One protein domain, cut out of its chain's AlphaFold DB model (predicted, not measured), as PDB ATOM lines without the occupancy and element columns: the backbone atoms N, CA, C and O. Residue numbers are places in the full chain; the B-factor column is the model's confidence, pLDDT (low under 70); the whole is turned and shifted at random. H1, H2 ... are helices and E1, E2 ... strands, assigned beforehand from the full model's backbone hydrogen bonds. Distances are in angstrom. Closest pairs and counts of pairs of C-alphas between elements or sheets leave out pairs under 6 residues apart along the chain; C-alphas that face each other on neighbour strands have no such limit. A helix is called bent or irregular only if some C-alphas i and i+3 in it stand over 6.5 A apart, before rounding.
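AT A GLANCE: This is residues 509 to 716 of the 837 residues of an uncharacterized protein of Bacteroidetes bacterium (UniProt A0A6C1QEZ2). A wide antiparallel sheet of eight mostly long strands is bent into an open trough, and part of the long link from E2 to E3, with residues such as Trp 546 and Leu 548, lies in its hollow. Further unnamed links and the small hairpin of E7 and E8 gather at one end of the trough, where residues 664 to 669 stick out, while the short helix H1 lies near the other end, on the side of E10. The printed part has 208 residues, with named elements in the order E1 E2 E3 E4 E5 H1 E6 E7 E8 E9 E10, one helix and ten strands; they hold 96 residues, under half, and the class is mostly strand. The large sheet has the order E1 - E2 - E3 - E4 - E5 - E6 - E9 - E10, all antiparallel. The whole is only just compact, close to loose, with a radius of gyration of the C-alphas of 19.9 A, and elongated, spanning 63 by 41 by 27 A.

IN THESE COORDINATES: Find C-alpha 509 at (2.797, 6.286, -20.725); from there E1 runs through residues 509 to 516, 23.7 A. E2, residues 520 to 529, comes back over 30.4 A. After a long stretch with no named element, residues 530 to 555, look for E3 at residues 556 to 567, 36.2 A, and E4 at residues 570 to 580, 33.6 A. Residues 581 to 611 again hold no named element, and then E5, residues 612 to 621, covers 29.3 A. H1 is residues 634 to 637, 4.7 A. E6, residues 643 to 652, begins at C-alpha 643 at (4.805, 31.172, -49.705) and covers 30.4 A. E7, residues 661 to 663, and E8, residues 670 to 672, are short, 6.8 A and 7.1 A. E9, residues 682 to 694, is the longest strand by residues, 39.1 A, and E10, residues 697 to 708, runs 34.7 A to C-alpha 708 at (24.724, 14.297, -41.433).

HOW THE PARTS SIT: Begin at the edge strand E1: it forms a hairpin with E2, antiparallel at 179 degrees, with N 511 and O 526 at 2.9 A. E1 to E5 form a meander, each strand the antiparallel neighbour of the one before. Read on across it: N 525 and O 560 of E2 and E3 are 2.8 A apart, N 559 and O 578 of E3 and E4 2.8 A, and N 575 and O 616 of E4 and E5 2.8 A. E5 and E6 stand antiparallel at 169 degrees, with N 617 and O 648 at 2.9 A. Beside E6 comes E9, with N 647 and O 686 at 2.8 A. E9 and the other edge strand, E10, are a hairpin at 178 degrees, with N 687 and O 703 at 2.8 A. From edge to edge the strands' lines turn by 44 degrees and the way across the sheet by 67 degrees; the sheet is twisted. H1 is not on this sheet, but only just, with 4 pairs of C-alphas within 10 A; its closest C-alphas to E10 are those of Asp 635 and Ile 700, 7.6 A. It is too short for any O i to N i+4 pair; its one O i to N i+3 pair is within hydrogen-bond range. E7 and E8 are a hairpin at 144 degrees, with N 662 and O 671 at 2.8 A, and E7 is apart from E6.

THE WHOLE: The two C-alphas farthest apart are those of Pro 593 and Gly 694, 65.2 A. The printed part has no cut. The links E2 to E3, E4 to E5 and E5 to H1 are long. Mean pLDDT of the printed part is 93.2; look for values under 70 at residues 665 to 668 and residue 695.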
ATOM      1  N   GLY A 509       3.797   5.242 -20.885       98.06
ATOM      2  CA  GLY A 509       2.797   6.286 -20.725       98.06
ATOM      3  C   GLY A 509       3.190   7.540 -21.487       98.06
ATOM      4  O   GLY A 509       4.371   7.868 -21.599       98.06
ATOM      5  N   LYS A 510       2.186   8.246 -22.002       97.88
ATOM      6  CA  LYS A 510       2.356   9.471 -22.781       97.88
ATOM      7  C   LYS A 510       1.286  10.482 -22.390       97.88
ATOM      8  O   LYS A 510       0.129  10.122 -22.175       97.88
ATOM      9  N   ILE A 511       1.671  11.748 -22.302       98.25
ATOM     10  CA  ILE A 511       0.762  12.876 -22.089       98.25
ATOM     11  C   ILE A 511       1.077  13.972 -23.100       98.25
ATOM     12  O   ILE A 511       2.248  14.255 -23.358       98.25
ATOM     13  N   LYS A 512       0.044  14.598 -23.662       98.06
ATOM     14  CA  LYS A 512       0.159  15.761 -24.542       98.06
ATOM     15  C   LYS A 512      -0.869  16.802 -24.116       98.06
ATOM     16  O   LYS A 512      -2.028  16.494 -23.868       98.06
ATOM     17  N   LEU A 513      -0.409  18.034 -23.972       98.31
ATOM     18  CA  LEU A 513      -1.207  19.198 -23.622       98.31
ATOM     19  C   LEU A 513      -1.152  20.159 -24.796       98.31
ATOM     20  O   LEU A 513      -0.067  20.427 -25.316       98.31
ATOM     21  N   THR A 514      -2.294  20.704 -25.187       98.12
ATOM     22  CA  THR A 514      -2.398  21.696 -26.259       98.12
ATOM     23  C   THR A 514      -3.157  22.920 -25.768       98.12
ATOM     24  O   THR A 514      -4.051  22.829 -24.929       98.12
ATOM     25  N   TYR A 515      -2.787  24.090 -26.276       98.19
ATOM     26  CA  TYR A 515      -3.512  25.341 -26.102       98.19
ATOM     27  C   TYR A 515      -3.677  26.027 -27.456       98.19
ATOM     28  O   TYR A 515      -2.677  26.332 -28.110       98.19
ATOM     29  N   THR A 516      -4.921  26.323 -27.833       96.62
ATOM     30  CA  THR A 516      -5.273  26.955 -29.112       96.62
ATOM     31  C   THR A 516      -5.841  28.354 -28.876       96.62
ATOM     32  O   THR A 516      -7.009  28.544 -28.530       96.62
ATOM     33  N   GLY A 517      -4.998  29.375 -29.034       91.50
ATOM     34  CA  GLY A 517      -5.308  30.779 -28.744       91.50
ATOM     35  C   GLY A 517      -5.606  31.642 -29.973       91.50
ATOM     36  O   GLY A 517      -5.729  32.862 -29.833       91.50
ATOM     37  N   GLY A 518      -5.705  31.051 -31.165       88.06
ATOM     38  CA  GLY A 518      -5.883  31.754 -32.437       88.06
ATOM     39  C   GLY A 518      -4.542  32.201 -33.015       88.06
ATOM     40  O   GLY A 518      -3.987  31.522 -33.868       88.06
ATOM     41  N   ARG A 519      -3.987  33.320 -32.525       93.38
ATOM     42  CA  ARG A 519      -2.652  33.797 -32.958       93.38
ATOM     43  C   ARG A 519      -1.494  33.101 -32.263       93.38
ATOM     44  O   ARG A 519      -0.382  33.131 -32.770       93.38
ATOM     45  N   PHE A 520      -1.734  32.573 -31.073       96.88
ATOM     46  CA  PHE A 520      -0.735  31.889 -30.270       96.88
ATOM     47  C   PHE A 520      -1.245  30.489 -29.979       96.88
ATOM     48  O   PHE A 520      -2.318  30.363 -29.384       96.88
ATOM     49  N   ASN A 521      -0.468  29.478 -30.343       97.81
ATOM     50  CA  ASN A 521      -0.722  28.100 -29.953       97.81
ATOM     51  C   ASN A 521       0.507  27.546 -29.235       97.81
ATOM     52  O   ASN A 521       1.636  27.954 -29.503       97.81
ATOM     53  N   TRP A 522       0.293  26.625 -28.308       98.38
ATOM     54  CA  TRP A 522       1.366  25.991 -27.548       98.38
ATOM     55  C   TRP A 522       1.031  24.533 -27.304       98.38
ATOM     56  O   TRP A 522      -0.130  24.197 -27.069       98.38
ATOM     57  N   TYR A 523       2.040  23.673 -27.350       98.31
ATOM     58  CA  TYR A 523       1.908  22.310 -26.867       98.31
ATOM     59  C   TYR A 523       3.094  21.922 -25.997       98.31
ATOM     60  O   TYR A 523       4.205  22.431 -26.169       98.31
ATOM     61  N   ALA A 524       2.845  20.965 -25.112       98.31
ATOM     62  CA  ALA A 524       3.879  20.198 -24.446       98.31
ATOM     63  C   ALA A 524       3.506  18.718 -24.455       98.31
ATOM     64  O   ALA A 524       2.340  18.361 -24.313       98.31
ATOM     65  N   GLN A 525       4.497  17.853 -24.615       97.88
ATOM     66  CA  GLN A 525       4.328  16.410 -24.620       97.88
ATOM     67  C   GLN A 525       5.442  15.761 -23.812       97.88
ATOM     68  O   GLN A 525       6.579  16.220 -23.834       97.88
ATOM     69  N   SER A 526       5.131  14.672 -23.122       97.94
ATOM     70  CA  SER A 526       6.141  13.824 -22.502       97.94
ATOM     71  C   SER A 526       5.731  12.365 -22.599       97.94
ATOM     72  O   SER A 526       4.544  12.045 -22.499       97.94
ATOM     73  N   ALA A 527       6.712  11.492 -22.795       97.75
ATOM     74  CA  ALA A 527       6.532  10.052 -22.789       97.75
ATOM     75  C   ALA A 527       7.601   9.378 -21.924       97.75
ATOM     76  O   ALA A 527       8.746   9.830 -21.873       97.75
ATOM     77  N   ILE A 528       7.221   8.284 -21.268       97.88
ATOM     78  CA  ILE A 528       8.124   7.337 -20.611       97.88
ATOM     79  C   ILE A 528       7.724   5.952 -21.103       97.88
ATOM     80  O   ILE A 528       6.591   5.528 -20.896       97.88
ATOM     81  N   MET A 529       8.645   5.262 -21.758       98.00
ATOM     82  CA  MET A 529       8.413   4.001 -22.449       98.00
ATOM     83  C   MET A 529       9.421   2.976 -21.934       98.00
ATOM     84  O   MET A 529      10.629   3.191 -22.064       98.00
ATOM     85  N   GLY A 530       8.932   1.873 -21.364       97.81
ATOM     86  CA  GLY A 530       9.753   0.726 -20.972       97.81
ATOM     87  C   GLY A 530      10.529   0.128 -22.150       97.81
ATOM     88  O   GLY A 530      10.291   0.477 -23.311       97.81
ATOM     89  N   LEU A 531      11.485  -0.762 -21.867       97.25
ATOM     90  CA  LEU A 531      12.480  -1.212 -22.853       97.25
ATOM     91  C   LEU A 531      11.866  -1.773 -24.141       97.25
ATOM     92  O   LEU A 531      12.359  -1.496 -25.231       97.25
ATOM     93  N   VAL A 532      10.755  -2.504 -24.015       96.69
ATOM     94  CA  VAL A 532      10.039  -3.143 -25.132       96.69
ATOM     95  C   VAL A 532       8.640  -2.561 -25.350       96.69
ATOM     96  O   VAL A 532       7.854  -3.103 -26.133       96.69
ATOM     97  N   ALA A 533       8.331  -1.432 -24.702       96.94
ATOM     98  CA  ALA A 533       7.095  -0.676 -24.878       96.94
ATOM     99  C   ALA A 533       7.092   0.085 -26.223       96.94
ATOM    100  O   ALA A 533       7.009   1.308 -26.273       96.94
ATOM    101  N   GLN A 534       7.261  -0.634 -27.331       94.12
ATOM    102  CA  GLN A 534       7.466  -0.063 -28.657       94.12
ATOM    103  C   GLN A 534       6.141   0.403 -29.280       94.12
ATOM    104  O   GLN A 534       5.263  -0.413 -29.564       94.12
ATOM    105  N   GLY A 535       6.019   1.705 -29.540       93.94
ATOM    106  CA  GLY A 535       4.985   2.300 -30.390       93.94
ATOM    107  C   GLY A 535       5.520   2.639 -31.788       93.94
ATOM    108  O   GLY A 535       6.423   1.974 -32.307       93.94
ATOM    109  N   GLY A 536       4.959   3.687 -32.386       92.25
ATOM    110  CA  GLY A 536       5.398   4.303 -33.635       92.25
ATOM    111  C   GLY A 536       5.407   5.831 -33.545       92.25
ATOM    112  O   GLY A 536       4.839   6.425 -32.627       92.25
ATOM    113  N   ALA A 537       6.096   6.466 -34.492       91.69
ATOM    114  CA  ALA A 537       6.296   7.913 -34.505       91.69
ATOM    115  C   ALA A 537       4.973   8.691 -34.598       91.69
ATOM    116  O   ALA A 537       4.011   8.229 -35.216       91.69
ATOM    117  N   ASP A 538       4.943   9.899 -34.025       91.06
ATOM    118  CA  ASP A 538       3.775  10.784 -34.122       91.06
ATOM    119  C   ASP A 538       3.588  11.280 -35.568       91.06
ATOM    120  O   ASP A 538       4.326  12.141 -36.061       91.06
ATOM    121  N   GLN A 539       2.585  10.723 -36.248       88.44
ATOM    122  CA  GLN A 539       2.225  11.075 -37.625       88.44
ATOM    123  C   GLN A 539       1.423  12.385 -37.703       88.44
ATOM    124  O   GLN A 539       1.347  13.004 -38.760       88.44
ATOM    125  N   THR A 540       0.861  12.860 -36.588       90.75
ATOM    126  CA  THR A 540      -0.046  14.013 -36.595       90.75
ATOM    127  C   THR A 540       0.699  15.338 -36.770       90.75
ATOM    128  O   THR A 540       1.852  15.517 -36.348       90.75
ATOM    129  N   LEU A 541       0.032  16.304 -37.400       90.75
ATOM    130  CA  LEU A 541       0.434  17.708 -37.396       90.75
ATOM    131  C   LEU A 541      -0.245  18.387 -36.207       90.75
ATOM    132  O   LEU A 541      -1.460  18.530 -36.180       90.75
ATOM    133  N   THR A 542       0.538  18.792 -35.202       92.06
ATOM    134  CA  THR A 542      -0.041  19.410 -33.993       92.06
ATOM    135  C   THR A 542      -0.512  20.839 -34.267       92.06
ATOM    136  O   THR A 542      -1.654  21.163 -33.975       92.06
ATOM    137  N   PHE A 543       0.349  21.687 -34.844       93.81
ATOM    138  CA  PHE A 543      -0.002  23.067 -35.230       93.81
ATOM    139  C   PHE A 543       0.690  23.562 -36.505       93.81
ATOM    140  O   PHE A 543       0.229  24.524 -37.111       93.81
ATOM    141  N   THR A 544       1.837  22.982 -36.865       93.94
ATOM    142  CA  THR A 544       2.671  23.403 -37.999       93.94
ATOM    143  C   THR A 544       3.638  22.280 -38.380       93.94
ATOM    144  O   THR A 544       3.707  21.258 -37.688       93.94
ATOM    145  N   GLY A 545       4.395  22.462 -39.461       92.25
ATOM    146  CA  GLY A 545       5.300  21.468 -40.048       92.25
ATOM    147  C   GLY A 545       6.623  21.232 -39.308       92.25
ATOM    148  O   GLY A 545       7.656  21.105 -39.961       92.25
ATOM    149  N   TRP A 546       6.623  21.176 -37.971       94.88
ATOM    150  CA  TRP A 546       7.820  20.827 -37.192       94.88
ATOM    151  C   TRP A 546       8.368  19.440 -37.556       94.88
ATOM    152  O   TRP A 546       7.614  18.468 -37.668       94.88
ATOM    153  N   ARG A 547       9.696  19.336 -37.679       93.25
ATOM    154  CA  ARG A 547      10.431  18.085 -37.916       93.25
ATOM    155  C   ARG A 547      10.822  17.374 -36.625       93.25
ATOM    156  O   ARG A 547      11.020  16.160 -36.649       93.25
ATOM    157  N   LEU A 548      10.979  18.090 -35.508       94.44
ATOM    158  CA  LEU A 548      11.236  17.462 -34.209       94.44
ATOM    159  C   LEU A 548       9.934  16.889 -33.641       94.44
ATOM    160  O   LEU A 548       9.069  17.617 -33.152       94.44
ATOM    161  N   LYS A 549       9.816  15.562 -33.698       93.81
ATOM    162  CA  LYS A 549       8.672  14.801 -33.189       93.81
ATOM    163  C   LYS A 549       9.137  13.646 -32.306       93.81
ATOM    164  O   LYS A 549      10.294  13.234 -32.354       93.81
ATOM    165  N   ASP A 550       8.212  13.131 -31.506       93.69
ATOM    166  CA  ASP A 550       8.412  11.916 -30.719       93.69
ATOM    167  C   ASP A 550       8.560  10.702 -31.643       93.69
ATOM    168  O   ASP A 550       7.726  10.468 -32.521       93.69
ATOM    169  N   SER A 551       9.630   9.935 -31.428       92.62
ATOM    170  CA  SER A 551       9.930   8.731 -32.204       92.62
ATOM    171  C   SER A 551       8.944   7.588 -31.942       92.62
ATOM    172  O   SER A 551       8.835   6.687 -32.770       92.62
ATOM    173  N   GLY A 552       8.253   7.609 -30.794       93.06
ATOM    174  CA  GLY A 552       7.367   6.535 -30.335       93.06
ATOM    175  C   GLY A 552       8.075   5.223 -29.983       93.06
ATOM    176  O   GLY A 552       7.412   4.240 -29.657       93.06
ATOM    177  N   SER A 553       9.408   5.192 -30.033       93.31
ATOM    178  CA  SER A 553      10.206   4.012 -29.709       93.31
ATOM    179  C   SER A 553      10.021   3.545 -28.263       93.31
ATOM    180  O   SER A 553       9.651   4.324 -27.386       93.31
ATOM    181  N   GLY A 554      10.302   2.268 -28.006       94.56
ATOM    182  CA  GLY A 554      10.540   1.768 -26.653       94.56
ATOM    183  C   GLY A 554      11.863   2.303 -26.097       94.56
ATOM    184  O   GLY A 554      12.612   3.002 -26.788       94.56
ATOM    185  N   ASN A 555      12.164   1.965 -24.844       97.00
ATOM    186  CA  ASN A 555      13.400   2.354 -24.168       97.00
ATOM    187  C   ASN A 555      13.664   3.870 -24.255       97.00
ATOM    188  O   ASN A 555      14.704   4.295 -24.760       97.00
ATOM    189  N   GLN A 556      12.713   4.707 -23.832       95.62
ATOM    190  CA  GLN A 556      12.907   6.160 -23.872       95.62
ATOM    191  C   GLN A 556      12.127   6.917 -22.808       95.62
ATOM    192  O   GLN A 556      11.038   6.530 -22.395       95.62
ATOM    193  N   MET A 557      12.672   8.067 -22.436       97.50
ATOM    194  CA  MET A 557      11.966   9.155 -21.783       97.50
ATOM    195  C   MET A 557      12.185  10.432 -22.590       97.50
ATOM    196  O   MET A 557      13.309  10.718 -23.007       97.50
ATOM    197  N   ASN A 558      11.123  11.192 -22.839       97.38
ATOM    198  CA  ASN A 558      11.217  12.420 -23.618       97.38
ATOM    199  C   ASN A 558      10.313  13.540 -23.100       97.38
ATOM    200  O   ASN A 558       9.351  13.325 -22.356       97.38
ATOM    201  N   PHE A 559      10.663  14.756 -23.502       98.25
ATOM    202  CA  PHE A 559       9.892  15.969 -23.305       98.25
ATOM    203  C   PHE A 559       9.994  16.835 -24.561       98.25
ATOM    204  O   PHE A 559      11.093  17.140 -25.028       98.25
ATOM    205  N   LEU A 560       8.845  17.242 -25.094       97.88
ATOM    206  CA  LEU A 560       8.722  18.125 -26.243       97.88
ATOM    207  C   LEU A 560       7.882  19.337 -25.868       97.88
ATOM    208  O   LEU A 560       6.904  19.215 -25.133       97.88
ATOM    209  N   SER A 561       8.223  20.498 -26.413       98.38
ATOM    210  CA  SER A 561       7.369  21.678 -26.322       98.38
ATOM    211  C   SER A 561       7.619  22.595 -27.504       98.38
ATOM    212  O   SER A 561       8.765  22.901 -27.823       98.38
ATOM    213  N   GLY A 562       6.539  23.118 -28.073       98.19
ATOM    214  CA  GLY A 562       6.614  24.090 -29.156       98.19
ATOM    215  C   GLY A 562       5.524  25.141 -29.059       98.19
ATOM    216  O   GLY A 562       4.493  24.951 -28.411       98.19
ATOM    217  N   VAL A 563       5.786  26.279 -29.687       98.19
ATOM    218  CA  VAL A 563       4.898  27.443 -29.724       98.19
ATOM    219  C   VAL A 563       4.746  27.867 -31.168       98.19
ATOM    220  O   VAL A 563       5.748  27.953 -31.860       98.19
ATOM    221  N   THR A 564       3.542  28.211 -31.612       97.75
ATOM    222  CA  THR A 564       3.361  28.965 -32.857       97.75
ATOM    223  C   THR A 564       2.822  30.352 -32.541       97.75
ATOM    224  O   THR A 564       1.955  30.519 -31.680       97.75
ATOM    225  N   TYR A 565       3.356  31.365 -33.218       97.38
ATOM    226  CA  TYR A 565       2.902  32.743 -33.097       97.38
ATOM    227  C   TYR A 565       2.707  33.369 -34.477       97.38
ATOM    228  O   TYR A 565       3.649  33.443 -35.264       97.38
ATOM    229  N   MET A 566       1.483  33.810 -34.761       95.62
ATOM    230  CA  MET A 566       1.049  34.335 -36.054       95.62
ATOM    231  C   MET A 566       0.955  35.870 -36.037       95.62
ATOM    232  O   MET A 566       0.238  36.471 -35.227       95.62
ATOM    233  N   LEU A 567       1.677  36.496 -36.965       95.12
ATOM    234  CA  LEU A 567       1.814  37.930 -37.210       95.12
ATOM    235  C   LEU A 567       1.318  38.255 -38.630       95.12
ATOM    236  O   LEU A 567       2.113  38.412 -39.555       95.12
ATOM    237  N   GLY A 568      -0.004  38.344 -38.804       92.19
ATOM    238  CA  GLY A 568      -0.598  38.392 -40.145       92.19
ATOM    239  C   GLY A 568      -0.342  37.066 -40.859       92.19
ATOM    240  O   GLY A 568      -0.636  36.020 -40.289       92.19
ATOM    241  N   ASP A 569       0.288  37.129 -42.026       93.88
ATOM    242  CA  ASP A 569       0.610  35.968 -42.871       93.88
ATOM    243  C   ASP A 569       1.951  35.303 -42.494       93.88
ATOM    244  O   ASP A 569       2.402  34.359 -43.137       93.88
ATOM    245  N   PHE A 570       2.634  35.814 -41.462       95.62
ATOM    246  CA  PHE A 570       3.924  35.304 -41.004       95.62
ATOM    247  C   PHE A 570       3.799  34.555 -39.674       95.62
ATOM    248  O   PHE A 570       3.323  35.105 -38.682       95.62
ATOM    249  N   GLN A 571       4.275  33.317 -39.618       96.44
ATOM    250  CA  GLN A 571       4.323  32.473 -38.432       96.44
ATOM    251  C   GLN A 571       5.769  32.264 -37.972       96.44
ATOM    252  O   GLN A 571       6.657  31.951 -38.762       96.44
ATOM    253  N   ILE A 572       5.983  32.389 -36.664       98.00
ATOM    254  CA  ILE A 572       7.219  31.999 -35.983       98.00
ATOM    255  C   ILE A 572       6.894  30.802 -35.100       98.00
ATOM    256  O   ILE A 572       5.976  30.876 -34.278       98.00
ATOM    257  N   ALA A 573       7.640  29.713 -35.257       98.06
ATOM    258  CA  ALA A 573       7.339  28.463 -34.586       98.06
ATOM    259  C   ALA A 573       8.592  27.760 -34.032       98.06
ATOM    260  O   ALA A 573       9.141  26.871 -34.690       98.06
ATOM    261  N   PRO A 574       9.078  28.137 -32.833       98.38
ATOM    262  CA  PRO A 574      10.105  27.378 -32.132       98.38
ATOM    263  C   PRO A 574       9.557  26.061 -31.566       98.38
ATOM    264  O   PRO A 574       8.413  25.986 -31.111       98.38
ATOM    265  N   ASN A 575      10.413  25.048 -31.534       98.25
ATOM    266  CA  ASN A 575      10.153  23.735 -30.965       98.25
ATOM    267  C   ASN A 575      11.408  23.190 -30.273       98.25
ATOM    268  O   ASN A 575      12.540  23.532 -30.622       98.25
ATOM    269  N   PHE A 576      11.205  22.352 -29.270       98.25
ATOM    270  CA  PHE A 576      12.252  21.789 -28.433       98.25
ATOM    271  C   PHE A 576      11.979  20.312 -28.177       98.25
ATOM    272  O   PHE A 576      10.838  19.921 -27.938       98.25
ATOM    273  N   LEU A 577      13.043  19.512 -28.178       98.06
ATOM    274  CA  LEU A 577      13.028  18.098 -27.830       98.06
ATOM    275  C   LEU A 577      14.189  17.804 -26.881       98.06
ATOM    276  O   LEU A 577      15.351  18.028 -27.212       98.06
ATOM    277  N   TRP A 578      13.871  17.220 -25.735       98.31
ATOM    278  CA  TRP A 578      14.817  16.486 -24.907       98.31
ATOM    279  C   TRP A 578      14.397  15.020 -24.894       98.31
ATOM    280  O   TRP A 578      13.227  14.719 -24.668       98.31
ATOM    281  N   GLN A 579      15.334  14.108 -25.129       97.12
ATOM    282  CA  GLN A 579      15.090  12.676 -25.008       97.12
ATOM    283  C   GLN A 579      16.322  11.947 -24.486       97.12
ATOM    284  O   GLN A 579      17.461  12.343 -24.751       97.12
ATOM    285  N   ARG A 580      16.085  10.853 -23.769       97.25
ATOM    286  CA  ARG A 580      17.122   9.962 -23.263       97.25
ATOM    287  C   ARG A 580      16.601   8.525 -23.201       97.25
ATOM    288  O   ARG A 580      15.471   8.333 -22.749       97.25
ATOM    289  N   PRO A 581      17.383   7.520 -23.614       97.25
ATOM    290  CA  PRO A 581      16.991   6.131 -23.430       97.25
ATOM    291  C   PRO A 581      17.047   5.734 -21.946       97.25
ATOM    292  O   PRO A 581      17.844   6.293 -21.191       97.25
ATOM    293  N   LEU A 582      16.218   4.773 -21.519       96.38
ATOM    294  CA  LEU A 582      16.318   4.219 -20.157       96.38
ATOM    295  C   LEU A 582      17.635   3.448 -20.007       96.38
ATOM    296  O   LEU A 582      18.379   3.651 -19.051       96.38
ATOM    297  N   GLU A 583      17.944   2.636 -21.016       96.38
ATOM    298  CA  GLU A 583      19.201   1.923 -21.188       96.38
ATOM    299  C   GLU A 583      19.965   2.447 -22.402       96.38
ATOM    300  O   GLU A 583      19.510   2.325 -23.542       96.38
ATOM    301  N   GLY A 584      21.143   3.027 -22.158       95.44
ATOM    302  CA  GLY A 584      22.001   3.625 -23.184       95.44
ATOM    303  C   GLY A 584      22.546   2.618 -24.208       95.44
ATOM    304  O   GLY A 584      22.472   1.411 -23.973       95.44
ATOM    305  N   PRO A 585      23.068   3.098 -25.352       95.75
ATOM    306  CA  PRO A 585      23.628   2.261 -26.417       95.75
ATOM    307  C   PRO A 585      24.913   1.557 -25.966       95.75
ATOM    308  O   PRO A 585      25.579   2.010 -25.032       95.75
ATOM    309  N   ILE A 586      25.304   0.496 -26.676       95.38
ATOM    310  CA  ILE A 586      26.604  -0.154 -26.474       95.38
ATOM    311  C   ILE A 586      27.570   0.289 -27.588       95.38
ATOM    312  O   ILE A 586      27.280   0.060 -28.765       95.38
ATOM    313  N   PRO A 587      28.715   0.915 -27.258       92.25
ATOM    314  CA  PRO A 587      29.659   1.391 -28.263       92.25
ATOM    315  C   PRO A 587      30.366   0.235 -28.982       92.25
ATOM    316  O   PRO A 587      30.634  -0.810 -28.393       92.25
ATOM    317  N   GLY A 588      30.754   0.449 -30.244       89.25
ATOM    318  CA  GLY A 588      31.509  -0.535 -31.043       89.25
ATOM    319  C   GLY A 588      32.898  -0.881 -30.496       89.25
ATOM    320  O   GLY A 588      33.500  -1.864 -30.911       89.25
ATOM    321  N   THR A 589      33.409  -0.092 -29.550       88.88
ATOM    322  CA  THR A 589      34.705  -0.290 -28.882       88.88
ATOM    323  C   THR A 589      34.624  -1.169 -27.630       88.88
ATOM    324  O   THR A 589      35.640  -1.373 -26.964       88.88
ATOM    325  N   VAL A 590      33.437  -1.676 -27.284       89.56
ATOM    326  CA  VAL A 590      33.237  -2.552 -26.125       89.56
ATOM    327  C   VAL A 590      34.084  -3.838 -26.250       89.56
ATOM    328  O   VAL A 590      34.133  -4.440 -27.325       89.56
ATOM    329  N   PRO A 591      34.779  -4.292 -25.186       87.88
ATOM    330  CA  PRO A 591      35.552  -5.529 -25.246       87.88
ATOM    331  C   PRO A 591      34.638  -6.771 -25.287       87.88
ATOM    332  O   PRO A 591      33.607  -6.796 -24.604       87.88
ATOM    333  N   PRO A 592      35.024  -7.847 -26.006       86.25
ATOM    334  CA  PRO A 592      34.312  -9.123 -25.964       86.25
ATOM    335  C   PRO A 592      34.196  -9.669 -24.526       86.25
ATOM    336  O   PRO A 592      35.155  -9.550 -23.759       86.25
ATOM    337  N   PRO A 593      33.067 -10.297 -24.141       88.06
ATOM    338  CA  PRO A 593      31.949 -10.747 -24.983       88.06
ATOM    339  C   PRO A 593      30.900  -9.667 -25.321       88.06
ATOM    340  O   PRO A 593      29.860  -9.997 -25.890       88.06
ATOM    341  N   GLY A 594      31.136  -8.401 -24.962       90.69
ATOM    342  CA  GLY A 594      30.249  -7.296 -25.315       90.69
ATOM    343  C   GLY A 594      30.165  -7.062 -26.822       90.69
ATOM    344  O   GLY A 594      31.160  -7.221 -27.532       90.69
ATOM    345  N   ARG A 595      28.991  -6.645 -27.303       94.50
ATOM    346  CA  ARG A 595      28.796  -6.137 -28.667       94.50
ATOM    347  C   ARG A 595      27.721  -5.046 -28.709       94.50
ATOM    348  O   ARG A 595      26.810  -5.080 -27.883       94.50
ATOM    349  N   PRO A 596      27.759  -4.120 -29.685       95.19
ATOM    350  CA  PRO A 596      26.612  -3.273 -30.004       95.19
ATOM    351  C   PRO A 596      25.340  -4.103 -30.177       95.19
ATOM    352  O   PRO A 596      25.373  -5.169 -30.810       95.19
ATOM    353  N   ARG A 597      24.215  -3.637 -29.623       95.88
ATOM    354  CA  ARG A 597      22.937  -4.331 -29.836       95.88
ATOM    355  C   ARG A 597      22.492  -4.176 -31.284       95.88
ATOM    356  O   ARG A 597      22.887  -3.231 -31.963       95.88
ATOM    357  N   ASN A 598      21.667  -5.094 -31.764       94.38
ATOM    358  CA  ASN A 598      21.053  -5.019 -33.081       94.38
ATOM    359  C   ASN A 598      19.644  -5.629 -33.042       94.38
ATOM    360  O   ASN A 598      19.370  -6.545 -32.273       94.38
ATOM    361  N   ILE A 599      18.740  -5.127 -33.882       91.75
ATOM    362  CA  ILE A 599      17.307  -5.449 -33.776       91.75
ATOM    363  C   ILE A 599      16.965  -6.905 -34.139       91.75
ATOM    364  O   ILE A 599      15.877  -7.374 -33.816       91.75
ATOM    365  N   LEU A 600      17.880  -7.626 -34.799       89.38
ATOM    366  CA  LEU A 600      17.678  -9.030 -35.166       89.38
ATOM    367  C   LEU A 600      17.921  -9.963 -33.972       89.38
ATOM    368  O   LEU A 600      17.203 -10.945 -33.795       89.38
ATOM    369  N   GLU A 601      18.921  -9.656 -33.142       91.56
ATOM    370  CA  GLU A 601      19.353 -10.521 -32.039       91.56
ATOM    371  C   GLU A 601      18.902 -10.038 -30.657       91.56
ATOM    372  O   GLU A 601      18.739 -10.855 -29.748       91.56
ATOM    373  N   ASP A 602      18.653  -8.741 -30.487       94.94
ATOM    374  CA  ASP A 602      18.310  -8.126 -29.205       94.94
ATOM    375  C   ASP A 602      16.815  -7.766 -29.121       94.94
ATOM    376  O   ASP A 602      16.158  -7.549 -30.142       94.94
ATOM    377  N   PRO A 603      16.227  -7.711 -27.910       95.31
ATOM    378  CA  PRO A 603      14.819  -7.351 -27.734       95.31
ATOM    379  C   PRO A 603      14.511  -5.877 -28.052       95.31
ATOM    380  O   PRO A 603      13.362  -5.554 -28.348       95.31
ATOM    381  N   PHE A 604      15.506  -4.988 -27.993       95.56
ATOM    382  CA  PHE A 604      15.394  -3.567 -28.333       95.56
ATOM    383  C   PHE A 604      16.757  -2.994 -28.755       95.56
ATOM    384  O   PHE A 604      17.800  -3.601 -28.512       95.56
ATOM    385  N   VAL A 605      16.753  -1.800 -29.359       95.56
ATOM    386  CA  VAL A 605      17.966  -1.064 -29.754       95.56
ATOM    387  C   VAL A 605      17.834   0.434 -29.490       95.56
ATOM    388  O   VAL A 605      16.730   0.983 -29.464       95.56
ATOM    389  N   VAL A 606      18.970   1.111 -29.332       96.81
ATOM    390  CA  VAL A 606      19.066   2.570 -29.255       96.81
ATOM    391  C   VAL A 606      19.480   3.142 -30.610       96.81
ATOM    392  O   VAL A 606      20.631   3.024 -31.027       96.81
ATOM    393  N   ARG A 607      18.537   3.778 -31.306       94.50
ATOM    394  CA  ARG A 607      18.734   4.427 -32.615       94.50
ATOM    395  C   ARG A 607      18.104   5.823 -32.602       94.50
ATOM    396  O   ARG A 607      18.726   6.775 -32.144       94.50
ATOM    397  N   SER A 608      16.852   5.955 -33.042       93.12
ATOM    398  CA  SER A 608      16.107   7.227 -33.043       93.12
ATOM    399  C   SER A 608      15.814   7.765 -31.637       93.12
ATOM    400  O   SER A 608      15.694   8.972 -31.463       93.12
ATOM    401  N   ASN A 609      15.757   6.879 -30.641       95.81
ATOM    402  CA  ASN A 609      15.618   7.150 -29.206       95.81
ATOM    403  C   ASN A 609      16.953   7.427 -28.487       95.81
ATOM    404  O   ASN A 609      16.979   7.462 -27.256       95.81
ATOM    405  N   ARG A 610      18.067   7.597 -29.215       95.88
ATOM    406  CA  ARG A 610      19.350   7.975 -28.599       95.88
ATOM    407  C   ARG A 610      19.233   9.272 -27.809       95.88
ATOM    408  O   ARG A 610      18.385  10.115 -28.105       95.88
ATOM    409  N   GLU A 611      20.126   9.442 -26.843       97.44
ATOM    410  CA  GLU A 611      20.171  10.657 -26.040       97.44
ATOM    411  C   GLU A 611      20.361  11.879 -26.943       97.44
ATOM    412  O   GLU A 611      21.241  11.897 -27.809       97.44
ATOM    413  N   GLN A 612      19.483  12.871 -26.790       96.88
ATOM    414  CA  GLN A 612      19.475  14.054 -27.636       96.88
ATOM    415  C   GLN A 612      18.838  15.249 -26.926       96.88
ATOM    416  O   GLN A 612      17.780  15.145 -26.304       96.88
ATOM    417  N   VAL A 613      19.448  16.416 -27.128       98.25
ATOM    418  CA  VAL A 613      18.827  17.722 -26.881       98.25
ATOM    419  C   VAL A 613      18.777  18.465 -28.203       98.25
ATOM    420  O   VAL A 613      19.801  18.627 -28.861       98.25
ATOM    421  N   ALA A 614      17.596  18.894 -28.629       98.25
ATOM    422  CA  ALA A 614      17.426  19.540 -29.916       98.25
ATOM    423  C   ALA A 614      16.481  20.730 -29.862       98.25
ATOM    424  O   ALA A 614      15.488  20.739 -29.137       98.25
ATOM    425  N   GLY A 615      16.815  21.725 -30.675       98.44
ATOM    426  CA  GLY A 615      15.992  22.893 -30.928       98.44
ATOM    427  C   GLY A 615      15.679  22.986 -32.410       98.44
ATOM    428  O   GLY A 615      16.524  22.697 -33.259       98.44
ATOM    429  N   GLU A 616      14.462  23.402 -32.710       98.44
ATOM    430  CA  GLU A 616      13.999  23.715 -34.049       98.44
ATOM    431  C   GLU A 616      13.363  25.101 -34.034       98.44
ATOM    432  O   GLU A 616      12.673  25.477 -33.089       98.44
ATOM    433  N   ILE A 617      13.595  25.875 -35.085       98.38
ATOM    434  CA  ILE A 617      12.851  27.102 -35.339       98.38
ATOM    435  C   ILE A 617      12.369  27.093 -36.777       98.38
ATOM    436  O   ILE A 617      13.145  26.826 -37.690       98.38
ATOM    437  N   LEU A 618      11.084  27.375 -36.951       97.88
ATOM    438  CA  LEU A 618      10.417  27.426 -38.240       97.88
ATOM    439  C   LEU A 618       9.838  28.826 -38.455       97.88
ATOM    440  O   LEU A 618       9.182  29.381 -37.571       97.88
ATOM    441  N   PHE A 619      10.108  29.397 -39.620       97.88
ATOM    442  CA  PHE A 619       9.553  30.658 -40.088       97.88
ATOM    443  C   PHE A 619       8.723  30.389 -41.333       97.88
ATOM    444  O   PHE A 619       9.260  29.914 -42.336       97.88
ATOM    445  N   THR A 620       7.443  30.728 -41.282       96.56
ATOM    446  CA  THR A 620       6.509  30.446 -42.373       96.56
ATOM    447  C   THR A 620       5.849  31.731 -42.812       96.56
ATOM    448  O   THR A 620       5.260  32.428 -41.999       96.56
ATOM    449  N   TYR A 621       5.952  32.062 -44.087       96.38
ATOM    450  CA  TYR A 621       5.169  33.109 -44.720       96.38
ATOM    451  C   TYR A 621       4.183  32.442 -45.672       96.38
ATOM    452  O   TYR A 621       4.618  31.810 -46.632       96.38
ATOM    453  N   ASP A 622       2.894  32.572 -45.391       94.06
ATOM    454  CA  ASP A 622       1.811  31.984 -46.176       94.06
ATOM    455  C   ASP A 622       0.631  32.979 -46.221       94.06
ATOM    456  O   ASP A 622      -0.064  33.153 -45.214       94.06
ATOM    457  N   PRO A 623       0.431  33.685 -47.353       92.44
ATOM    458  CA  PRO A 623      -0.646  34.660 -47.513       92.44
ATOM    459  C   PRO A 623      -2.007  34.029 -47.853       92.44
ATOM    460  O   PRO A 623      -2.988  34.759 -48.016       92.44
ATOM    461  N   THR A 624      -2.088  32.704 -47.996       88.69
ATOM    462  CA  THR A 624      -3.279  31.972 -48.448       88.69
ATOM    463  C   THR A 624      -3.642  30.868 -47.451       88.69
ATOM    464  O   THR A 624      -3.612  29.685 -47.766       88.69
ATOM    465  N   PRO A 625      -4.122  31.222 -46.242       77.00
ATOM    466  CA  PRO A 625      -4.398  30.246 -45.182       77.00
ATOM    467  C   PRO A 625      -5.492  29.214 -45.519       77.00
ATOM    468  O   PRO A 625      -5.662  28.250 -44.780       77.00
ATOM    469  N   GLY A 626      -6.265  29.420 -46.593       79.50
ATOM    470  CA  GLY A 626      -7.239  28.443 -47.095       79.50
ATOM    471  C   GLY A 626      -6.619  27.284 -47.883       79.50
ATOM    472  O   GLY A 626      -7.315  26.306 -48.141       79.50
ATOM    473  N   SER A 627      -5.344  27.386 -48.262       81.56
ATOM    474  CA  SER A 627      -4.585  26.395 -49.028       81.56
ATOM    475  C   SER A 627      -3.285  26.048 -48.291       81.56
ATOM    476  O   SER A 627      -2.182  26.185 -48.806       81.56
ATOM    477  N   TRP A 628      -3.440  25.610 -47.040       85.06
ATOM    478  CA  TRP A 628      -2.374  25.533 -46.047       85.06
ATOM    479  C   TRP A 628      -1.133  24.761 -46.525       85.06
ATOM    480  O   TRP A 628      -1.189  23.580 -46.868       85.06
ATOM    481  N   MET A 629       0.038  25.401 -46.454       87.00
ATOM    482  CA  MET A 629       1.299  24.844 -46.970       87.00
ATOM    483  C   MET A 629       1.717  23.479 -46.376       87.00
ATOM    484  O   MET A 629       2.545  22.776 -46.966       87.00
ATOM    485  N   TYR A 630       1.201  23.095 -45.206       88.62
ATOM    486  CA  TYR A 630       1.533  21.820 -44.553       88.62
ATOM    487  C   TYR A 630       0.542  20.692 -44.841       88.62
ATOM    488  O   TYR A 630       0.771  19.574 -44.379       88.62
ATOM    489  N   ASP A 631      -0.503  20.952 -45.631       86.19
ATOM    490  CA  ASP A 631      -1.372  19.895 -46.128       86.19
ATOM    491  C   ASP A 631      -0.591  18.919 -47.012       86.19
ATOM    492  O   ASP A 631       0.350  19.284 -47.732       86.19
ATOM    493  N   TRP A 632      -0.984  17.648 -46.959       81.25
ATOM    494  CA  TRP A 632      -0.315  16.563 -47.679       81.25
ATOM    495  C   TRP A 632      -0.341  16.768 -49.203       81.25
ATOM    496  O   TRP A 632       0.585  16.352 -49.898       81.25
ATOM    497  N   ASP A 633      -1.371  17.442 -49.720       82.25
ATOM    498  CA  ASP A 633      -1.554  17.766 -51.133       82.25
ATOM    499  C   ASP A 633      -1.250  19.234 -51.463       82.25
ATOM    500  O   ASP A 633      -1.564  19.683 -52.567       82.25
ATOM    501  N   SER A 634      -0.576  19.962 -50.566       86.81
ATOM    502  CA  SER A 634      -0.169  21.369 -50.748       86.81
ATOM    503  C   SER A 634       0.553  21.633 -52.073       86.81
ATOM    504  O   SER A 634       0.381  22.686 -52.683       86.81
ATOM    505  N   ASP A 635       1.298  20.658 -52.611       87.56
ATOM    506  CA  ASP A 635       1.883  20.757 -53.956       87.56
ATOM    507  C   ASP A 635       0.822  21.090 -55.025       87.56
ATOM    508  O   ASP A 635       1.109  21.842 -55.954       87.56
ATOM    509  N   ARG A 636      -0.419  20.616 -54.870       82.75
ATOM    510  CA  ARG A 636      -1.580  20.932 -55.713       82.75
ATOM    511  C   ARG A 636      -2.377  22.131 -55.204       82.75
ATOM    512  O   ARG A 636      -2.638  23.019 -56.013       82.75
ATOM    513  N   THR A 637      -2.749  22.139 -53.925       85.50
ATOM    514  CA  THR A 637      -3.762  23.046 -53.354       85.50
ATOM    515  C   THR A 637      -3.244  24.444 -53.048       85.50
ATOM    516  O   THR A 637      -3.961  25.395 -53.343       85.50
ATOM    517  N   GLU A 638      -2.009  24.576 -52.550       87.31
ATOM    518  CA  GLU A 638      -1.364  25.867 -52.251       87.31
ATOM    519  C   GLU A 638      -1.438  26.793 -53.466       87.31
ATOM    520  O   GLU A 638      -1.005  26.406 -54.552       87.31
ATOM    521  N   ASP A 639      -1.962  28.001 -53.318       87.94
ATOM    522  CA  ASP A 639      -2.192  28.941 -54.417       87.94
ATOM    523  C   ASP A 639      -1.511  30.304 -54.218       87.94
ATOM    524  O   ASP A 639      -1.678  31.203 -55.049       87.94
ATOM    525  N   ALA A 640      -0.662  30.438 -53.194       90.12
ATOM    526  CA  ALA A 640       0.120  31.636 -52.940       90.12
ATOM    527  C   ALA A 640       0.987  32.049 -54.138       90.12
ATOM    528  O   ALA A 640       1.791  31.274 -54.671       90.12
ATOM    529  N   GLY A 641       0.963  33.350 -54.455       92.69
ATOM    530  CA  GLY A 641       1.959  33.966 -55.339       92.69
ATOM    531  C   GLY A 641       3.390  33.775 -54.821       92.69
ATOM    532  O   GLY A 641       4.318  33.582 -55.606       92.69
ATOM    533  N   LEU A 642       3.568  33.778 -53.500       94.06
ATOM    534  CA  LEU A 642       4.784  33.345 -52.824       94.06
ATOM    535  C   LEU A 642       4.425  32.900 -51.406       94.06
ATOM    536  O   LEU A 642       3.906  33.703 -50.635       94.06
ATOM    537  N   ALA A 643       4.792  31.677 -51.061       95.31
ATOM    538  CA  ALA A 643       4.805  31.172 -49.705       95.31
ATOM    539  C   ALA A 643       6.147  30.474 -49.431       95.31
ATOM    540  O   ALA A 643       6.765  29.878 -50.320       95.31
ATOM    541  N   VAL A 644       6.648  30.600 -48.205       96.81
ATOM    542  CA  VAL A 644       7.980  30.129 -47.808       96.81
ATOM    543  C   VAL A 644       7.916  29.539 -46.411       96.81
ATOM    544  O   VAL A 644       7.483  30.211 -45.487       96.81
ATOM    545  N   SER A 645       8.441  28.332 -46.236       96.88
ATOM    546  CA  SER A 645       8.668  27.700 -44.939       96.88
ATOM    547  C   SER A 645      10.165  27.446 -44.773       96.88
ATOM    548  O   SER A 645      10.700  26.548 -45.416       96.88
ATOM    549  N   LEU A 646      10.840  28.226 -43.929       98.12
ATOM    550  CA  LEU A 646      12.274  28.142 -43.635       98.12
ATOM    551  C   LEU A 646      12.486  27.624 -42.212       98.12
ATOM    552  O   LEU A 646      12.077  28.272 -41.252       98.12
ATOM    553  N   GLY A 647      13.159  26.488 -42.072       97.94
ATOM    554  CA  GLY A 647      13.452  25.866 -40.791       97.94
ATOM    555  C   GLY A 647      14.943  25.683 -40.535       97.94
ATOM    556  O   GLY A 647      15.744  25.487 -41.452       97.94
ATOM    557  N   PHE A 648      15.311  25.718 -39.259       98.50
ATOM    558  CA  PHE A 648      16.635  25.364 -38.763       98.50
ATOM    559  C   PHE A 648      16.491  24.395 -37.596       98.50
ATOM    560  O   PHE A 648      15.729  24.659 -36.667       98.50
ATOM    561  N   VAL A 649      17.238  23.293 -37.633       98.31
ATOM    562  CA  VAL A 649      17.272  22.286 -36.575       98.31
ATOM    563  C   VAL A 649      18.707  22.098 -36.111       98.31
ATOM    564  O   VAL A 649      19.596  21.861 -36.923       98.31
ATOM    565  N   TYR A 650      18.921  22.139 -34.801       98.44
ATOM    566  CA  TYR A 650      20.185  21.791 -34.161       98.44
ATOM    567  C   TYR A 650      19.959  20.630 -33.196       98.44
ATOM    568  O   TYR A 650      18.990  20.632 -32.435       98.44
ATOM    569  N   ARG A 651      20.840  19.629 -33.235       98.00
ATOM    570  CA  ARG A 651      20.788  18.427 -32.401       98.00
ATOM    571  C   ARG A 651      22.131  18.241 -31.706       98.00
ATOM    572  O   ARG A 651      23.130  18.002 -32.374       98.00
ATOM    573  N   HIS A 652      22.129  18.295 -30.383       98.25
ATOM    574  CA  HIS A 652      23.225  17.824 -29.548       98.25
ATOM    575  C   HIS A 652      23.035  16.332 -29.271       98.25
ATOM    576  O   HIS A 652      21.999  15.944 -28.724       98.25
ATOM    577  N   LEU A 653      24.001  15.500 -29.672       97.25
ATOM    578  CA  LEU A 653      23.914  14.035 -29.594       97.25
ATOM    579  C   LEU A 653      25.120  13.503 -28.809       97.25
ATOM    580  O   LEU A 653      26.143  13.169 -29.411       97.25
ATOM    581  N   PRO A 654      25.037  13.450 -27.468       96.94
ATOM    582  CA  PRO A 654      26.174  13.124 -26.607       96.94
ATOM    583  C   PRO A 654      26.567  11.641 -26.625       96.94
ATOM    584  O   PRO A 654      27.604  11.284 -26.073       96.94
ATOM    585  N   THR A 655      25.772  10.770 -27.253       95.31
ATOM    586  CA  THR A 655      26.026   9.325 -27.316       95.31
ATOM    587  C   THR A 655      26.112   8.822 -28.756       95.31
ATOM    588  O   THR A 655      25.566   9.422 -29.685       95.31
ATOM    589  N   THR A 656      26.748   7.662 -28.932       95.19
ATOM    590  CA  THR A 656      26.620   6.848 -30.153       95.19
ATOM    591  C   THR A 656      25.226   6.188 -30.233       95.19
ATOM    592  O   THR A 656      24.284   6.609 -29.554       95.19
ATOM    593  N   MET A 657      25.074   5.178 -31.085       95.75
ATOM    594  CA  MET A 657      23.885   4.348 -31.260       95.75
ATOM    595  C   MET A 657      24.274   2.867 -31.208       95.75
ATOM    596  O   MET A 657      25.445   2.515 -31.323       95.75
ATOM    597  N   ASP A 658      23.279   2.002 -31.074       96.62
ATOM    598  CA  ASP A 658      23.423   0.574 -31.338       96.62
ATOM    599  C   ASP A 658      23.570   0.308 -32.851       96.62
ATOM    600  O   ASP A 658      23.315   1.190 -33.685       96.62
ATOM    601  N   ALA A 659      23.992  -0.900 -33.226       95.81
ATOM    602  CA  ALA A 659      24.312  -1.245 -34.606       95.81
ATOM    603  C   ALA A 659      23.079  -1.210 -35.524       95.81
ATOM    604  O   ALA A 659      21.998  -1.705 -35.194       95.81
ATOM    605  N   ALA A 660      23.263  -0.638 -36.717       93.25
ATOM    606  CA  ALA A 660      22.306  -0.774 -37.810       93.25
ATOM    607  C   ALA A 660      22.395  -2.169 -38.443       93.25
ATOM    608  O   ALA A 660      23.390  -2.878 -38.271       93.25
ATOM    609  N   ILE A 661      21.381  -2.522 -39.230       90.50
ATOM    610  CA  ILE A 661      21.411  -3.703 -40.091       90.50
ATOM    611  C   ILE A 661      21.750  -3.256 -41.509       90.50
ATOM    612  O   ILE A 661      21.043  -2.426 -42.074       90.50
ATOM    613  N   GLY A 662      22.838  -3.791 -42.055       87.06
ATOM    614  CA  GLY A 662      23.211  -3.645 -43.455       87.06
ATOM    615  C   GLY A 662      22.669  -4.798 -44.293       87.06
ATOM    616  O   GLY A 662      22.446  -5.901 -43.789       87.06
ATOM    617  N   ILE A 663      22.478  -4.538 -45.584       81.19
ATOM    618  CA  ILE A 663      22.098  -5.535 -46.589       81.19
ATOM    619  C   ILE A 663      23.262  -5.659 -47.578       81.19
ATOM    620  O   ILE A 663      23.844  -4.653 -47.996       81.19
ATOM    621  N   LEU A 664      23.648  -6.892 -47.905       75.38
ATOM    622  CA  LEU A 664      24.691  -7.171 -48.892       75.38
ATOM    623  C   LEU A 664      24.183  -6.950 -50.333       75.38
ATOM    624  O   LEU A 664      22.975  -6.856 -50.558       75.38
ATOM    625  N   PRO A 665      25.082  -6.894 -51.338       66.81
ATOM    626  CA  PRO A 665      24.701  -6.673 -52.739       66.81
ATOM    627  C   PRO A 665      23.742  -7.714 -53.336       66.81
ATOM    628  O   PRO A 665      23.137  -7.463 -54.373       66.81
ATOM    629  N   ASP A 666      23.586  -8.876 -52.694       61.00
ATOM    630  CA  ASP A 666      22.589  -9.882 -53.075       61.00
ATOM    631  C   ASP A 666      21.144  -9.464 -52.734       61.00
ATOM    632  O   ASP A 666      20.197 -10.168 -53.092       61.00
ATOM    633  N   GLY A 667      20.976  -8.335 -52.034       65.62
ATOM    634  CA  GLY A 667      19.694  -7.767 -51.629       65.62
ATOM    635  C   GLY A 667      18.932  -8.626 -50.624       65.62
ATOM    636  O   GLY A 667      17.741  -8.424 -50.441       65.62
ATOM    637  N   ARG A 668      19.565  -9.634 -50.013       66.81
ATOM    638  CA  ARG A 668      18.875 -10.607 -49.147       66.81
ATOM    639  C   ARG A 668      19.641 -10.914 -47.878       66.81
ATOM    640  O   ARG A 668      19.027 -11.132 -46.834       66.81
ATOM    641  N   THR A 669      20.964 -10.947 -47.949       78.06
ATOM    642  CA  THR A 669      21.780 -11.250 -46.783       78.06
ATOM    643  C   THR A 669      21.896 -10.004 -45.915       78.06
ATOM    644  O   THR A 669      22.420  -8.975 -46.341       78.06
ATOM    645  N   THR A 670      21.391 -10.106 -44.688       84.94
ATOM    646  CA  THR A 670      21.467  -9.053 -43.674       84.94
ATOM    647  C   THR A 670      22.626  -9.314 -42.715       84.94
ATOM    648  O   THR A 670      22.979 -10.463 -42.449       84.94
ATOM    649  N   PHE A 671      23.228  -8.251 -42.188       89.25
ATOM    650  CA  PHE A 671      24.253  -8.331 -41.146       89.25
ATOM    651  C   PHE A 671      24.176  -7.113 -40.224       89.25
ATOM    652  O   PHE A 671      23.724  -6.045 -40.630       89.25
ATOM    653  N   ALA A 672      24.634  -7.253 -38.982       92.56
ATOM    654  CA  ALA A 672      24.795  -6.116 -38.084       92.56
ATOM    655  C   ALA A 672      26.136  -5.420 -38.356       92.56
ATOM    656  O   ALA A 672      27.180  -6.074 -38.409       92.56
ATOM    657  N   PHE A 673      26.122  -4.094 -38.505       94.31
ATOM    658  CA  PHE A 673      27.363  -3.319 -38.548       94.31
ATOM    659  C   PHE A 673      28.154  -3.495 -37.236       94.31
ATOM    660  O   PHE A 673      27.554  -3.690 -36.179       94.31
ATOM    661  N   PRO A 674      29.493  -3.373 -37.251       92.00
ATOM    662  CA  PRO A 674      30.319  -3.535 -36.048       92.00
ATOM    663  C   PRO A 674      30.131  -2.413 -35.007       92.00
ATOM    664  O   PRO A 674      30.736  -2.452 -33.940       92.00
ATOM    665  N   GLY A 675      29.315  -1.401 -35.309       92.12
ATOM    666  CA  GLY A 675      29.027  -0.257 -34.454       92.12
ATOM    667  C   GLY A 675      28.116   0.749 -35.154       92.12
ATOM    668  O   GLY A 675      27.405   0.416 -36.104       92.12
ATOM    669  N   ALA A 676      28.165   1.992 -34.691       95.12
ATOM    670  CA  ALA A 676      27.443   3.128 -35.249       95.12
ATOM    671  C   ALA A 676      28.303   4.398 -35.121       95.12
ATOM    672  O   ALA A 676      29.297   4.376 -34.391       95.12
ATOM    673  N   PRO A 677      27.930   5.513 -35.774       94.94
ATOM    674  CA  PRO A 677      28.726   6.729 -35.736       94.94
ATOM    675  C   PRO A 677      28.840   7.289 -34.307       94.94
ATOM    676  O   PRO A 677      27.947   7.073 -33.472       94.94
ATOM    677  N   PRO A 678      29.913   8.032 -33.998       94.44
ATOM    678  CA  PRO A 678      30.178   8.535 -32.658       94.44
ATOM    679  C   PRO A 678      29.230   9.679 -32.272       94.44
ATOM    680  O   PRO A 678      28.478  10.211 -33.094       94.44
ATOM    681  N   ALA A 679      29.287  10.080 -31.000       95.31
ATOM    682  CA  ALA A 679      28.604  11.266 -30.488       95.31
ATOM    683  C   ALA A 679      29.002  12.525 -31.278       95.31
ATOM    684  O   ALA A 679      30.187  12.744 -31.557       95.31
ATOM    685  N   ARG A 680      28.021  13.349 -31.664       96.06
ATOM    686  CA  ARG A 680      28.262  14.516 -32.519       96.06
ATOM    687  C   ARG A 680      27.106  15.507 -32.509       96.06
ATOM    688  O   ARG A 680      25.953  15.114 -32.623       96.06
ATOM    689  N   ASP A 681      27.416  16.793 -32.504       97.75
ATOM    690  CA  ASP A 681      26.412  17.818 -32.788       97.75
ATOM    691  C   ASP A 681      26.147  17.897 -34.288       97.75
ATOM    692  O   ASP A 681      27.088  17.877 -35.077       97.75
ATOM    693  N   LEU A 682      24.877  17.989 -34.675       97.44
ATOM    694  CA  LEU A 682      24.455  18.116 -36.068       97.44
ATOM    695  C   LEU A 682      23.509  19.298 -36.224       97.44
ATOM    696  O   LEU A 682      22.677  19.570 -35.353       97.44
ATOM    697  N   TRP A 683      23.574  19.959 -37.373       97.94
ATOM    698  CA  TRP A 683      22.654  21.029 -37.735       97.94
ATOM    699  C   TRP A 683      22.136  20.858 -39.160       97.94
ATOM    700  O   TRP A 683      22.816  20.301 -40.020       97.94
ATOM    701  N   GLU A 684      20.927  21.349 -39.408       98.00
ATOM    702  CA  GLU A 684      20.286  21.327 -40.721       98.00
ATOM    703  C   GLU A 684      19.436  22.586 -40.915       98.00
ATOM    704  O   GLU A 684      18.562  22.893 -40.104       98.00
ATOM    705  N   VAL A 685      19.666  23.297 -42.017       98.19
ATOM    706  CA  VAL A 685      18.747  24.296 -42.571       98.19
ATOM    707  C   VAL A 685      17.923  23.621 -43.658       98.19
ATOM    708  O   VAL A 685      18.456  22.870 -44.475       98.19
ATOM    709  N   HIS A 686      16.633  23.922 -43.712       97.62
ATOM    710  CA  HIS A 686      15.761  23.479 -44.788       97.62
ATOM    711  C   HIS A 686      14.761  24.563 -45.165       97.62
ATOM    712  O   HIS A 686      14.328  25.338 -44.320       97.62
ATOM    713  N   ALA A 687      14.370  24.611 -46.432       97.69
ATOM    714  CA  ALA A 687      13.354  25.530 -46.906       97.69
ATOM    715  C   ALA A 687      12.442  24.865 -47.933       97.69
ATOM    716  O   ALA A 687      12.909  24.119 -48.792       97.69
ATOM    717  N   ARG A 688      11.154  25.187 -47.869       96.12
ATOM    718  CA  ARG A 688      10.188  24.951 -48.939       96.12
ATOM    719  C   ARG A 688       9.701  26.299 -49.441       96.12
ATOM    720  O   ARG A 688       9.300  27.140 -48.643       96.12
ATOM    721  N   VAL A 689       9.759  26.507 -50.746       96.44
ATOM    722  CA  VAL A 689       9.296  27.723 -51.415       96.44
ATOM    723  C   VAL A 689       8.250  27.312 -52.433       96.44
ATOM    724  O   VAL A 689       8.529  26.480 -53.293       96.44
ATOM    725  N   VAL A 690       7.063  27.896 -52.346       94.81
ATOM    726  CA  VAL A 690       5.979  27.707 -53.310       94.81
ATOM    727  C   VAL A 690       5.639  29.063 -53.901       94.81
ATOM    728  O   VAL A 690       5.546  30.061 -53.196       94.81
ATOM    729  N   SER A 691       5.504  29.126 -55.217       94.19
ATOM    730  CA  SER A 691       5.160  30.357 -55.913       94.19
ATOM    731  C   SER A 691       4.309  30.017 -57.126       94.19
ATOM    732  O   SER A 691       4.817  29.499 -58.123       94.19
ATOM    733  N   LYS A 692       2.999  30.259 -57.027       91.00
ATOM    734  CA  LYS A 692       2.018  29.981 -58.078       91.00
ATOM    735  C   LYS A 692       1.294  31.270 -58.456       91.00
ATOM    736  O   LYS A 692       0.623  31.895 -57.649       91.00
ATOM    737  N   PHE A 693       1.417  31.680 -59.715       82.69
ATOM    738  CA  PHE A 693       0.804  32.918 -60.230       82.69
ATOM    739  C   PHE A 693      -0.417  32.635 -61.123       82.69
ATOM    740  O   PHE A 693      -0.861  33.490 -61.889       82.69
ATOM    741  N   GLY A 694      -0.934  31.404 -61.067       73.06
ATOM    742  CA  GLY A 694      -2.118  30.930 -61.777       73.06
ATOM    743  C   GLY A 694      -2.212  29.402 -61.761       73.06
ATOM    744  O   GLY A 694      -1.261  28.710 -61.411       73.06
ATOM    745  N   SER A 695      -3.339  28.851 -62.214       65.81
ATOM    746  CA  SER A 695      -3.645  27.412 -62.097       65.81
ATOM    747  C   SER A 695      -2.698  26.464 -62.853       65.81
ATOM    748  O   SER A 695      -2.726  25.264 -62.598       65.81
ATOM    749  N   ASN A 696      -1.893  26.985 -63.791       70.19
ATOM    750  CA  ASN A 696      -0.958  26.227 -64.641       70.19
ATOM    751  C   ASN A 696       0.453  26.857 -64.680       70.19
ATOM    752  O   ASN A 696       1.206  26.623 -65.634       70.19
ATOM    753  N   TYR A 697       0.775  27.712 -63.702       86.75
ATOM    754  CA  TYR A 697       2.054  28.412 -63.614       86.75
ATOM    755  C   TYR A 697       2.552  28.405 -62.181       86.75
ATOM    756  O   TYR A 697       1.934  29.008 -61.305       86.75
ATOM    757  N   GLY A 698       3.710  27.805 -61.962       92.44
ATOM    758  CA  GLY A 698       4.383  27.992 -60.694       92.44
ATOM    759  C   GLY A 698       5.722  27.302 -60.608       92.44
ATOM    760  O   GLY A 698       6.128  26.561 -61.509       92.44
ATOM    761  N   VAL A 699       6.349  27.507 -59.460       94.31
ATOM    762  CA  VAL A 699       7.580  26.856 -59.044       94.31
ATOM    763  C   VAL A 699       7.421  26.378 -57.604       94.31
ATOM    764  O   VAL A 699       6.920  27.112 -56.753       94.31
ATOM    765  N   ILE A 700       7.866  25.154 -57.343       94.94
ATOM    766  CA  ILE A 700       8.061  24.605 -56.005       94.94
ATOM    767  C   ILE A 700       9.542  24.276 -55.876       94.94
ATOM    768  O   ILE A 700      10.102  23.604 -56.743       94.94
ATOM    769  N   ALA A 701      10.180  24.761 -54.818       96.69
ATOM    770  CA  ALA A 701      11.570  24.465 -54.522       96.69
ATOM    771  C   ALA A 701      11.723  23.936 -53.095       96.69
ATOM    772  O   ALA A 701      11.252  24.558 -52.145       96.69
ATOM    773  N   ASN A 702      12.418  22.810 -52.953       96.81
ATOM    774  CA  ASN A 702      12.812  22.235 -51.671       96.81
ATOM    775  C   ASN A 702      14.328  22.323 -51.551       96.81
ATOM    776  O   ASN A 702      15.047  21.827 -52.412       96.81
ATOM    777  N   ILE A 703      14.819  22.962 -50.497       98.06
ATOM    778  CA  ILE A 703      16.236  23.270 -50.303       98.06
ATOM    779  C   ILE A 703      16.659  22.736 -48.938       98.06
ATOM    780  O   ILE A 703      15.903  22.836 -47.973       98.06
ATOM    781  N   TYR A 704      17.864  22.187 -48.837       98.12
ATOM    782  CA  TYR A 704      18.459  21.788 -47.566       98.12
ATOM    783  C   TYR A 704      19.976  21.973 -47.561       98.12
ATOM    784  O   TYR A 704      20.634  21.963 -48.605       98.12
ATOM    785  N   GLY A 705      20.535  22.118 -46.365       98.31
ATOM    786  CA  GLY A 705      21.972  22.161 -46.135       98.31
ATOM    787  C   GLY A 705      22.302  21.848 -44.684       98.31
ATOM    788  O   GLY A 705      21.624  22.348 -43.789       98.31
ATOM    789  N   GLY A 706      23.320  21.030 -44.438       97.94
ATOM    790  CA  GLY A 706      23.697  20.679 -43.072       97.94
ATOM    791  C   GLY A 706      24.667  19.515 -42.949       97.94
ATOM    792  O   GLY A 706      25.182  18.987 -43.937       97.94
ATOM    793  N   GLU A 707      24.885  19.117 -41.701       97.94
ATOM    794  CA  GLU A 707      25.716  17.982 -41.315       97.94
ATOM    795  C   GLU A 707      24.872  16.716 -41.152       97.94
ATOM    796  O   GLU A 707      23.779  16.746 -40.581       97.94
ATOM    797  N   ALA A 708      25.394  15.578 -41.607       95.62
ATOM    798  CA  ALA A 708      24.724  14.297 -41.433       95.62
ATOM    799  C   ALA A 708      25.708  13.147 -41.172       95.62
ATOM    800  O   ALA A 708      26.854  13.164 -41.623       95.62
ATOM    801  N   GLN A 709      25.234  12.142 -40.432       95.88
ATOM    802  CA  GLN A 709      25.945  10.893 -40.152       95.88
ATOM    803  C   GLN A 709      25.358   9.746 -40.980       95.88
ATOM    804  O   GLN A 709      24.149   9.720 -41.253       95.88
ATOM    805  N   ALA A 710      26.221   8.794 -41.336       94.94
ATOM    806  CA  ALA A 710      25.832   7.528 -41.941       94.94
ATOM    807  C   ALA A 710      24.881   6.734 -41.030       94.94
ATOM    808  O   ALA A 710      24.747   7.011 -39.836       94.94
ATOM    809  N   ASN A 711      24.201   5.739 -41.592       92.06
ATOM    810  CA  ASN A 711      23.385   4.825 -40.794       92.06
ATOM    811  C   ASN A 711      24.248   3.701 -40.180       92.06
ATOM    812  O   ASN A 711      24.016   3.334 -39.023       92.06
ATOM    813  N   GLY A 712      25.241   3.197 -40.930       93.19
ATOM    814  CA  GLY A 712      26.218   2.191 -40.497       93.19
ATOM    815  C   GLY A 712      27.360   2.762 -39.651       93.19
ATOM    816  O   GLY A 712      27.242   3.839 -39.080       93.19
ATOM    817  N   SER A 713      28.475   2.040 -39.545       94.12
ATOM    818  CA  SER A 713      29.547   2.308 -38.569       94.12
ATOM    819  C   SER A 713      30.626   3.312 -39.006       94.12
ATOM    820  O   SER A 713      31.703   3.312 -38.421       94.12
ATOM    821  N   ASP A 714      30.404   4.105 -40.056       94.62
ATOM    822  CA  ASP A 714      31.403   5.071 -40.535       94.62
ATOM    823  C   ASP A 714      31.367   6.373 -39.710       94.62
ATOM    824  O   ASP A 714      30.323   7.016 -39.572       94.62
ATOM    825  N   ASP A 715      32.530   6.780 -39.198       94.69
ATOM    826  CA  ASP A 715      32.733   7.994 -38.402       94.69
ATOM    827  C   ASP A 715      32.690   9.286 -39.241       94.69
ATOM    828  O   ASP A 715      32.581  10.390 -38.693       94.69
ATOM    829  N   ARG A 716      32.799   9.186 -40.573       95.69
ATOM    830  CA  ARG A 716      32.844  10.340 -41.476       95.69
ATOM    831  C   ARG A 716      31.499  11.070 -41.517       95.69
ATOM    832  O   ARG A 716      30.518  10.592 -42.086       95.69
TER     833      ARG A 716